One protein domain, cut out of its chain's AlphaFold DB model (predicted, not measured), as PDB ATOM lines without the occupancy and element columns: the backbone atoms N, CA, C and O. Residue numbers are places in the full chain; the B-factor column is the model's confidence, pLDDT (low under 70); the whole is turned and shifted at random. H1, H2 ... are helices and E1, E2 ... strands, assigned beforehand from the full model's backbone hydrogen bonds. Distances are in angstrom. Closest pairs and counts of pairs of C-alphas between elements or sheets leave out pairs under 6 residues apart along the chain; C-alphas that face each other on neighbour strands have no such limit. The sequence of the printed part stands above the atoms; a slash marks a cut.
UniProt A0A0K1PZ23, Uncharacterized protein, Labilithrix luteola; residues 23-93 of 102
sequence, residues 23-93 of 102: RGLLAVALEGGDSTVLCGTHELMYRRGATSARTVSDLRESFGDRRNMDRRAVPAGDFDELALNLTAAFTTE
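Overview. This is residues 23 to 93 of the 102 residues of an uncharacterized protein of Labilithrix luteola (UniProt A0A0K1PZ23). What shape? Hairpin E1 and E2, H1 and H2 make a compact body; residues 68 to 93, with H3 and H4, stick out. How large? The printed part, 71 residues, mixed in class, is extended: radius of gyration of the C-alphas 18.0 A, spans 54 by 24 by 18 A.

Along the chain. Which strands? E1, residues 25 to 29, begins at C-alpha (216.457, 215.211, 174.042); E2 is 35 to 39. Which helices? H1 is residues 40 to 48, H2 56 to 63, H3 69 to 72, H4 81 to 91, ending at C-alpha (232.618, 239.888, 170.498).

Arrangement. Do strands pair? E1 and E2 are antiparallel; N 26 and O 38 are 2.8 A apart, within hydrogen-bond range. Do helices meet? H1 and H2 only just touch, with 3 pairs of C-alphas within 8 A, closest His 42 and Phe 63. Every O i to N i+4 pair in H1, H2 and H4 is within range.

Size, cuts and confidence. Any cut? The printed part has none. Where is pLDDT under 70? It is in residues 50 to 53, 65 to 79 and 92 to 93.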
ATOM      1  N   ARG A  23     213.608 219.874 174.109       83.75
ATOM      2  CA  ARG A  23     213.677 220.015 172.640       83.75
ATOM      3  C   ARG A  23     214.938 219.391 172.056       83.75
ATOM      4  O   ARG A  23     214.992 219.116 170.862       83.75
ATOM      5  N   GLY A  24     215.970 219.231 172.879       81.19
ATOM      6  CA  GLY A  24     217.246 218.648 172.486       81.19
ATOM      7  C   GLY A  24     217.424 217.198 172.917       81.19
ATOM      8  O   GLY A  24     218.519 216.676 172.707       81.19
ATOM      9  N   LEU A  25     216.415 216.584 173.546       87.38
ATOM     10  CA  LEU A  25     216.457 215.211 174.042       87.38
ATOM     11  C   LEU A  25     215.828 214.240 173.044       87.38
ATOM     12  O   LEU A  25     214.784 214.507 172.457       87.38
ATOM     13  N   LEU A  26     216.488 213.102 172.865       86.12
ATOM     14  CA  LEU A  26     216.130 212.047 171.929       86.12
ATOM     15  C   LEU A  26     216.190 210.710 172.665       86.12
ATOM     16  O   LEU A  26     217.160 210.437 173.376       86.12
ATOM     17  N   ALA A  27     215.163 209.883 172.487       87.44
ATOM     18  CA  ALA A  27     215.187 208.498 172.935       87.44
ATOM     19  C   ALA A  27     216.000 207.661 171.942       87.44
ATOM     20  O   ALA A  27     215.800 207.750 170.730       87.44
ATOM     21  N   VAL A  28     216.930 206.867 172.456       85.50
ATOM     22  CA  VAL A  28     217.875 206.085 171.659       85.50
ATOM     23  C   VAL A  28     217.894 204.660 172.188       85.50
ATOM     24  O   VAL A  28     217.996 204.448 173.396       85.50
ATOM     25  N   ALA A  29     217.781 203.689 171.286       85.19
ATOM     26  CA  ALA A  29     217.893 202.279 171.633       85.19
ATOM     27  C   ALA A  29     219.371 201.880 171.754       85.19
ATOM     28  O   ALA A  29     220.189 202.172 170.875       85.19
ATOM     29  N   LEU A  30     219.697 201.211 172.854       83.00
ATOM     30  CA  LEU A  30     220.978 200.562 173.086       83.00
ATOM     31  C   LEU A  30     220.959 199.164 172.473       83.00
ATOM     32  O   LEU A  30     219.906 198.542 172.334       83.00
ATOM     33  N   GLU A  31     222.135 198.625 172.161       77.94
ATOM     34  CA  GLU A  31     222.220 197.280 171.574       77.94
ATOM     35  C   GLU A  31     221.793 196.151 172.524       77.94
ATOM     36  O   GLU A  31     221.559 195.033 172.079       77.94
ATOM     37  N   GLY A  32     221.648 196.440 173.822       72.56
ATOM     38  CA  GLY A  32     221.081 195.518 174.813       72.56
ATOM     39  C   GLY A  32     219.549 195.422 174.799       72.56
ATOM     40  O   GLY A  32     219.000 194.614 175.539       72.56
ATOM     41  N   GLY A  33     218.857 196.226 173.983       75.44
ATOM     42  CA  GLY A  33     217.390 196.322 173.976       75.44
ATOM     43  C   GLY A  33     216.825 197.343 174.969       75.44
ATOM     44  O   GLY A  33     215.653 197.701 174.876       75.44
ATOM     45  N   ASP A  34     217.658 197.865 175.869       80.88
ATOM     46  CA  ASP A  34     217.337 199.022 176.699       80.88
ATOM     47  C   ASP A  34     217.224 200.303 175.860       80.88
ATOM     48  O   ASP A  34     217.885 200.466 174.834       80.88
ATOM     49  N   SER A  35     216.414 201.255 176.319       83.25
ATOM     50  CA  SER A  35     216.345 202.600 175.741       83.25
ATOM     51  C   SER A  35     216.921 203.624 176.715       83.25
ATOM     52  O   SER A  35     216.867 203.432 177.925       83.25
ATOM     53  N   THR A  36     217.525 204.694 176.197       86.75
ATOM     54  CA  THR A  36     218.037 205.817 176.994       86.75
ATOM     55  C   THR A  36     217.704 207.160 176.360       86.75
ATOM     56  O   THR A  36     217.574 207.270 175.145       86.75
ATOM     57  N   VAL A  37     217.628 208.213 177.174       88.81
ATOM     58  CA  VAL A  37     217.488 209.592 176.690       88.81
ATOM     59  C   VAL A  37     218.862 210.252 176.561       88.81
ATOM     60  O   VAL A  37     219.615 210.320 177.534       88.81
ATOM     61  N   LEU A  38     219.187 210.762 175.373       85.94
ATOM     62  CA  LEU A  38     220.427 211.482 175.072       85.94
ATOM     63  C   LEU A  38     220.133 212.867 174.505       85.94
ATOM     64  O   LEU A  38     219.104 213.088 173.876       85.94
ATOM     65  N   CYS A  39     221.057 213.811 174.686       87.19
ATOM     66  CA  CYS A  39     220.999 215.053 173.923       87.19
ATOM     67  C   CYS A  39     221.496 214.825 172.486       87.19
ATOM     68  O   CYS A  39     222.304 213.927 172.252       87.19
ATOM     69  N   GLY A  40     221.098 215.677 171.537       85.81
ATOM     70  CA  GLY A  40     221.489 215.541 170.121       85.81
ATOM     71  C   GLY A  40     222.995 215.394 169.859       85.81
ATOM     72  O   GLY A  40     223.400 214.706 168.933       85.81
ATOM     73  N   THR A  41     223.861 215.973 170.696       84.19
ATOM     74  CA  THR A  41     225.315 215.761 170.575       84.19
ATOM     75  C   THR A  41     225.727 214.335 170.938       84.19
ATOM     76  O   THR A  41     226.550 213.742 170.246       84.19
ATOM     77  N   HIS A  42     225.175 213.787 172.022       84.69
ATOM     78  CA  HIS A  42     225.488 212.436 172.490       84.69
ATOM     79  C   HIS A  42     224.831 211.363 171.625       84.69
ATOM     80  O   HIS A  42     225.465 210.347 171.365       84.69
ATOM     81  N   GLU A  43     223.634 211.621 171.094       86.94
ATOM     82  CA  GLU A  43     223.016 210.780 170.060       86.94
ATOM     83  C   GLU A  43     223.890 210.724 168.799       86.94
ATOM     84  O   GLU A  43     224.210 209.637 168.313       86.94
ATOM     85  N   LEU A  44     224.380 211.875 168.327       86.31
ATOM     86  CA  LEU A  44     225.238 211.928 167.146       86.31
ATOM     87  C   LEU A  44     226.567 211.197 167.374       86.31
ATOM     88  O   LEU A  44     227.066 210.525 166.473       86.31
ATOM     89  N   MET A  45     227.155 211.328 168.568       83.50
ATOM     90  CA  MET A  45     228.373 210.603 168.939       83.50
ATOM     91  C   MET A  45     228.144 209.098 169.005       83.50
ATOM     92  O   MET A  45     228.982 208.356 168.502       83.50
ATOM     93  N   TYR A  46     227.019 208.663 169.572       83.94
ATOM     94  CA  TYR A  46     226.646 207.254 169.629       83.94
ATOM     95  C   TYR A  46     226.493 206.665 168.221       83.94
ATOM     96  O   TYR A  46     227.090 205.642 167.916       83.94
ATOM     97  N   ARG A  47     225.808 207.366 167.310       83.00
ATOM     98  CA  ARG A  47     225.625 206.909 165.919       83.00
ATOM     99  C   ARG A  47     226.891 206.916 165.072       83.00
ATOM    100  O   ARG A  47     226.980 206.163 164.109       83.00
ATOM    101  N   ARG A  48     227.832 207.816 165.365       84.62
ATOM    102  CA  ARG A  48     229.123 207.897 164.662       84.62
ATOM    103  C   ARG A  48     230.195 207.011 165.287       84.62
ATOM    104  O   ARG A  48     231.237 206.811 164.668       84.62
ATOM    105  N   GLY A  49     229.989 206.556 166.518       73.88
ATOM    106  CA  GLY A  49     230.916 205.685 167.220       73.88
ATOM    107  C   GLY A  49     230.965 204.310 166.565       73.88
ATOM    108  O   GLY A  49     229.938 203.765 166.182       73.88
ATOM    109  N   ALA A  50     232.165 203.742 166.453       64.50
ATOM    110  CA  ALA A  50     232.332 202.342 166.060       64.50
ATOM    111  C   ALA A  50     231.957 201.373 167.200       64.50
ATOM    112  O   ALA A  50     231.731 200.192 166.957       64.50
ATOM    113  N   THR A  51     231.910 201.872 168.437       64.94
ATOM    114  CA  THR A  51     231.607 201.092 169.636       64.94
ATOM    115  C   THR A  51     230.143 201.271 170.000       64.94
ATOM    116  O   THR A  51     229.710 202.373 170.345       64.94
ATOM    117  N   SER A  52     229.382 200.186 169.927       68.25
ATOM    118  CA  SER A  52     228.005 200.160 170.382       68.25
ATOM    119  C   SER A  52     227.946 200.028 171.902       68.25
ATOM    120  O   SER A  52     228.267 198.993 172.488       68.25
ATOM    121  N   ALA A  53     227.532 201.106 172.561       68.50
ATOM    122  CA  ALA A  53     227.314 201.091 173.996       68.50
ATOM    123  C   ALA A  53     226.087 200.235 174.341       68.50
ATOM    124  O   ALA A  53     224.979 200.471 173.856       68.50
ATOM    125  N   ARG A  54     226.284 199.240 175.209       73.19
ATOM    126  CA  ARG A  54     225.203 198.363 175.693       73.19
ATOM    127  C   ARG A  54     224.486 198.910 176.923       73.19
ATOM    128  O   ARG A  54     223.373 198.486 177.201       73.19
ATOM    129  N   THR A  55     225.114 199.828 177.662       78.81
ATOM    130  CA  THR A  55     224.572 200.395 178.906       78.81
ATOM    131  C   THR A  55     224.818 201.902 179.000       78.81
ATOM    132  O   THR A  55     225.710 202.452 178.355       78.81
ATOM    133  N   VAL A  56     224.052 202.586 179.854       77.31
ATOM    134  CA  VAL A  56     224.236 204.021 180.142       77.31
ATOM    135  C   VAL A  56     225.595 204.315 180.793       77.31
ATOM    136  O   VAL A  56     226.180 205.370 180.547       77.31
ATOM    137  N   SER A  57     226.118 203.394 181.604       78.75
ATOM    138  CA  SER A  57     227.443 203.535 182.222       78.75
ATOM    139  C   SER A  57     228.558 203.537 181.174       78.75
ATOM    140  O   SER A  57     229.449 204.378 181.243       78.75
ATOM    141  N   ASP A  58     228.449 202.676 180.160       79.44
ATOM    142  CA  ASP A  58     229.380 202.622 179.024       79.44
ATOM    143  C   ASP A  58     229.347 203.920 178.194       79.44
ATOM    144  O   ASP A  58     230.387 204.489 177.851       79.44
ATOM    145  N   LEU A  59     228.147 204.477 177.980       79.94
ATOM    146  CA  LEU A  59     227.983 205.787 177.345       79.94
ATOM    147  C   LEU A  59     228.651 206.913 178.144       79.94
ATOM    148  O   LEU A  59     229.248 207.823 177.562       79.94
ATOM    149  N   ARG A  60     228.536 206.884 179.475       79.75
ATOM    150  CA  ARG A  60     229.162 207.878 180.355       79.75
ATOM    151  C   ARG A  60     230.680 207.790 180.329       79.75
ATOM    152  O   ARG A  60     231.322 208.831 180.248       79.75
ATOM    153  N   GLU A  61     231.241 206.590 180.349       80.38
ATOM    154  CA  GLU A  61     232.689 206.398 180.260       80.38
ATOM    155  C   GLU A  61     233.231 206.854 178.895       80.38
ATOM    156  O   GLU A  61     234.180 207.634 178.819       80.38
ATOM    157  N   SER A  62     232.554 206.469 177.811       77.62
ATOM    158  CA  SER A  62     232.991 206.759 176.439       77.62
ATOM    159  C   SER A  62     232.787 208.221 176.015       77.62
ATOM    160  O   SER A  62     233.563 208.764 175.219       77.62
ATOM    161  N   PHE A  63     231.729 208.876 176.507       77.56
ATOM    162  CA  PHE A  63     231.285 210.182 176.000       77.56
ATOM    163  C   PHE A  63     231.039 211.255 177.074       77.56
ATOM    164  O   PHE A  63     230.740 212.402 176.717       77.56
ATOM    165  N   GLY A  64     231.169 210.929 178.363       71.38
ATOM    166  CA  GLY A  64     230.931 211.849 179.482       71.38
ATOM    167  C   GLY A  64     231.891 213.037 179.509       71.38
ATOM    168  O   GLY A  64     231.448 214.177 179.638       71.38
ATOM    169  N   ASP A  65     233.184 212.801 179.276       65.56
ATOM    170  CA  ASP A  65     234.214 213.850 179.346       65.56
ATOM    171  C   ASP A  65     234.171 214.828 178.155       65.56
ATOM    172  O   ASP A  65     234.532 216.002 178.253       65.56
ATOM    173  N   ARG A  66     233.662 214.385 176.997       62.34
ATOM    174  CA  ARG A  66     233.751 215.159 175.746       62.34
ATOM    175  C   ARG A  66     232.921 216.443 175.740       62.34
ATOM    176  O   ARG A  66     233.204 217.332 174.937       62.34
ATOM    177  N   ARG A  67     231.909 216.555 176.607       60.09
ATOM    178  CA  ARG A  67     231.101 217.777 176.765       60.09
ATOM    179  C   ARG A  67     231.514 218.598 177.986       60.09
ATOM    180  O   ARG A  67     230.740 219.464 178.389       60.09
ATOM    181  N   ASN A  68     232.690 218.362 178.572       53.59
ATOM    182  CA  ASN A  68     233.145 219.204 179.665       53.59
ATOM    183  C   ASN A  68     233.270 220.657 179.168       53.59
ATOM    184  O   ASN A  68     234.114 220.982 178.327       53.59
ATOM    185  N   MET A  69     232.362 221.520 179.636       53.19
ATOM    186  CA  MET A  69     232.384 222.950 179.330       53.19
ATOM    187  C   MET A  69     233.620 223.632 179.915       53.19
ATOM    188  O   MET A  69     233.921 224.740 179.494       53.19
ATOM    189  N   ASP A  70     234.368 222.949 180.783       52.31
ATOM    190  CA  ASP A  70     235.691 223.354 181.250       52.31
ATOM    191  C   ASP A  70     236.670 223.626 180.095       52.31
ATOM    192  O   ASP A  70     237.398 224.609 180.124       52.31
ATOM    193  N   ARG A  71     236.588 222.891 178.973       54.50
ATOM    194  CA  ARG A  71     237.407 223.207 177.778       54.50
ATOM    195  C   ARG A  71     237.032 224.536 177.107       54.50
ATOM    196  O   ARG A  71     237.753 225.014 176.237       54.50
ATOM    197  N   ARG A  72     235.864 225.085 177.448       56.56
ATOM    198  CA  ARG A  72     235.382 226.423 177.075       56.56
ATOM    199  C   ARG A  72     235.438 227.402 178.249       56.56
ATOM    200  O   ARG A  72     234.989 228.536 178.082       56.56
ATOM    201  N   ALA A  73     235.942 226.989 179.413       56.78
ATOM    202  CA  ALA A  73     236.235 227.929 180.473       56.78
ATOM    203  C   ALA A  73     237.267 228.918 179.933       56.78
ATOM    204  O   ALA A  73     238.222 228.540 179.251       56.78
ATOM    205  N   VAL A  74     237.019 230.197 180.201       59.12
ATOM    206  CA  VAL A  74     237.988 231.272 180.002       59.12
ATOM    207  C   VAL A  74     239.279 230.798 180.675       59.12
ATOM    208  O   VAL A  74     239.228 230.544 181.882       59.12
ATOM    209  N   PRO A  75     240.383 230.567 179.936       56.66
ATOM    210  CA  PRO A  75     241.592 230.053 180.556       56.66
ATOM    211  C   PRO A  75     241.979 230.979 181.706       56.66
ATOM    212  O   PRO A  75     242.039 232.195 181.542       56.66
ATOM    213  N   ALA A  76     242.168 230.404 182.892       60.03
ATOM    214  CA  ALA A  76     242.653 231.134 184.051       60.03
ATOM    215  C   ALA A  76     244.137 231.449 183.815       60.03
ATOM    216  O   ALA A  76     245.015 230.668 184.171       60.03
ATOM    217  N   GLY A  77     244.408 232.553 183.124       63.56
ATOM    218  CA  GLY A  77     245.750 232.995 182.772       63.56
ATOM    219  C   GLY A  77     245.746 234.417 182.225       63.56
ATOM    220  O   GLY A  77     244.702 234.941 181.835       63.56
ATOM    221  N   ASP A  78     246.924 235.034 182.213       63.66
ATOM    222  CA  ASP A  78     247.159 236.310 181.543       63.66
ATOM    223  C   ASP A  78     246.902 236.127 180.040       63.66
ATOM    224  O   ASP A  78     247.586 235.358 179.359       63.66
ATOM    225  N   PHE A  79     245.861 236.780 179.527       67.75
ATOM    226  CA  PHE A  79     245.583 236.800 178.098       67.75
ATOM    227  C   PHE A  79     246.565 237.762 177.441       67.75
ATOM    228  O   PHE A  79     246.499 238.964 177.685       67.75
ATOM    229  N   ASP A  80     247.452 237.232 176.599       74.62
ATOM    230  CA  ASP A  80     248.360 238.057 175.804       74.62
ATOM    231  C   ASP A  80     247.578 239.043 174.913       74.62
ATOM    232  O   ASP A  80     246.407 238.821 174.574       74.62
ATOM    233  N   GLU A  81     248.231 240.129 174.505       81.25
ATOM    234  CA  GLU A  81     247.647 241.230 173.730       81.25
ATOM    235  C   GLU A  81     246.911 240.725 172.476       81.25
ATOM    236  O   GLU A  81     245.825 241.196 172.124       81.25
ATOM    237  N   LEU A  82     247.447 239.681 171.839       80.75
ATOM    238  CA  LEU A  82     246.821 239.021 170.697       80.75
ATOM    239  C   LEU A  82     245.456 238.393 171.040       80.75
ATOM    240  O   LEU A  82     244.510 238.513 170.260       80.75
ATOM    241  N   ALA A  83     245.324 237.738 172.194       79.62
ATOM    242  CA  ALA A  83     244.075 237.099 172.612       79.62
ATOM    243  C   ALA A  83     242.983 238.134 172.933       79.62
ATOM    244  O   ALA A  83     241.808 237.922 172.610       79.62
ATOM    245  N   LEU A  84     243.374 239.278 173.502       80.94
ATOM    246  CA  LEU A  84     242.482 240.417 173.725       80.94
ATOM    247  C   LEU A  84     241.996 241.012 172.398       80.94
ATOM    248  O   LEU A  84     240.791 241.203 172.223       80.94
ATOM    249  N   ASN A  85     242.901 241.217 171.435       82.31
ATOM    250  CA  ASN A  85     242.565 241.744 170.109       82.31
ATOM    251  C   ASN A  85     241.585 240.839 169.349       82.31
ATOM    252  O   ASN A  85     240.603 241.318 168.777       82.31
ATOM    253  N   LEU A  86     241.798 239.521 169.385       82.81
ATOM    254  CA  LEU A  86     240.877 238.560 168.775       82.81
ATOM    255  C   LEU A  86     239.513 238.565 169.476       82.81
ATOM    256  O   LEU A  86     238.476 238.606 168.816       82.81
ATOM    257  N   THR A  87     239.490 238.578 170.808       80.69
ATOM    258  CA  THR A  87     238.229 238.630 171.559       80.69
ATOM    259  C   THR A  87     237.447 239.900 171.222       80.69
ATOM    260  O   THR A  87     236.255 239.820 170.926       80.69
ATOM    261  N   ALA A  88     238.100 241.062 171.179       79.19
ATOM    262  CA  ALA A  88     237.463 242.329 170.831       79.19
ATOM    263  C   ALA A  88     236.888 242.322 169.402       79.19
ATOM    264  O   ALA A  88     235.739 242.724 169.199       79.19
ATOM    265  N   ALA A  89     237.635 241.800 168.425       82.06
ATOM    266  CA  ALA A  89     237.204 241.744 167.028       82.06
ATOM    267  C   ALA A  89     235.934 240.899 166.819       82.06
ATOM    268  O   ALA A  89     235.091 241.249 165.998       82.06
ATOM    269  N   PHE A  90     235.771 239.804 167.572       78.12
ATOM    270  CA  PHE A  90     234.675 238.850 167.364       78.12
ATOM    271  C   PHE A  90     233.531 238.941 168.389       78.12
ATOM    272  O   PHE A  90     232.481 238.338 168.168       78.12
ATOM    273  N   THR A  91     233.685 239.691 169.488       71.12
ATOM    274  CA  THR A  91     232.618 239.888 170.498       71.12
ATOM    275  C   THR A  91     231.870 241.217 170.368       71.12
ATOM    276  O   THR A  91     230.753 241.329 170.875       71.12
ATOM    277  N   THR A  92     232.429 242.198 169.649       62.28
ATOM    278  CA  THR A  92     231.816 243.529 169.467       62.28
ATOM    279  C   THR A  92     230.519 243.475 168.650       62.28
ATOM    280  O   THR A  92     229.609 244.271 168.869       62.28
ATOM    281  N   GLU A  93     230.350 242.478 167.780       60.03
ATOM    282  CA  GLU A  93     229.117 242.284 167.017       60.03
ATOM    283  C   GLU A  93     228.276 241.144 167.596       60.03
ATOM    284  O   GLU A  93     228.100 240.081 166.988       60.03
TER     285      GLU A  93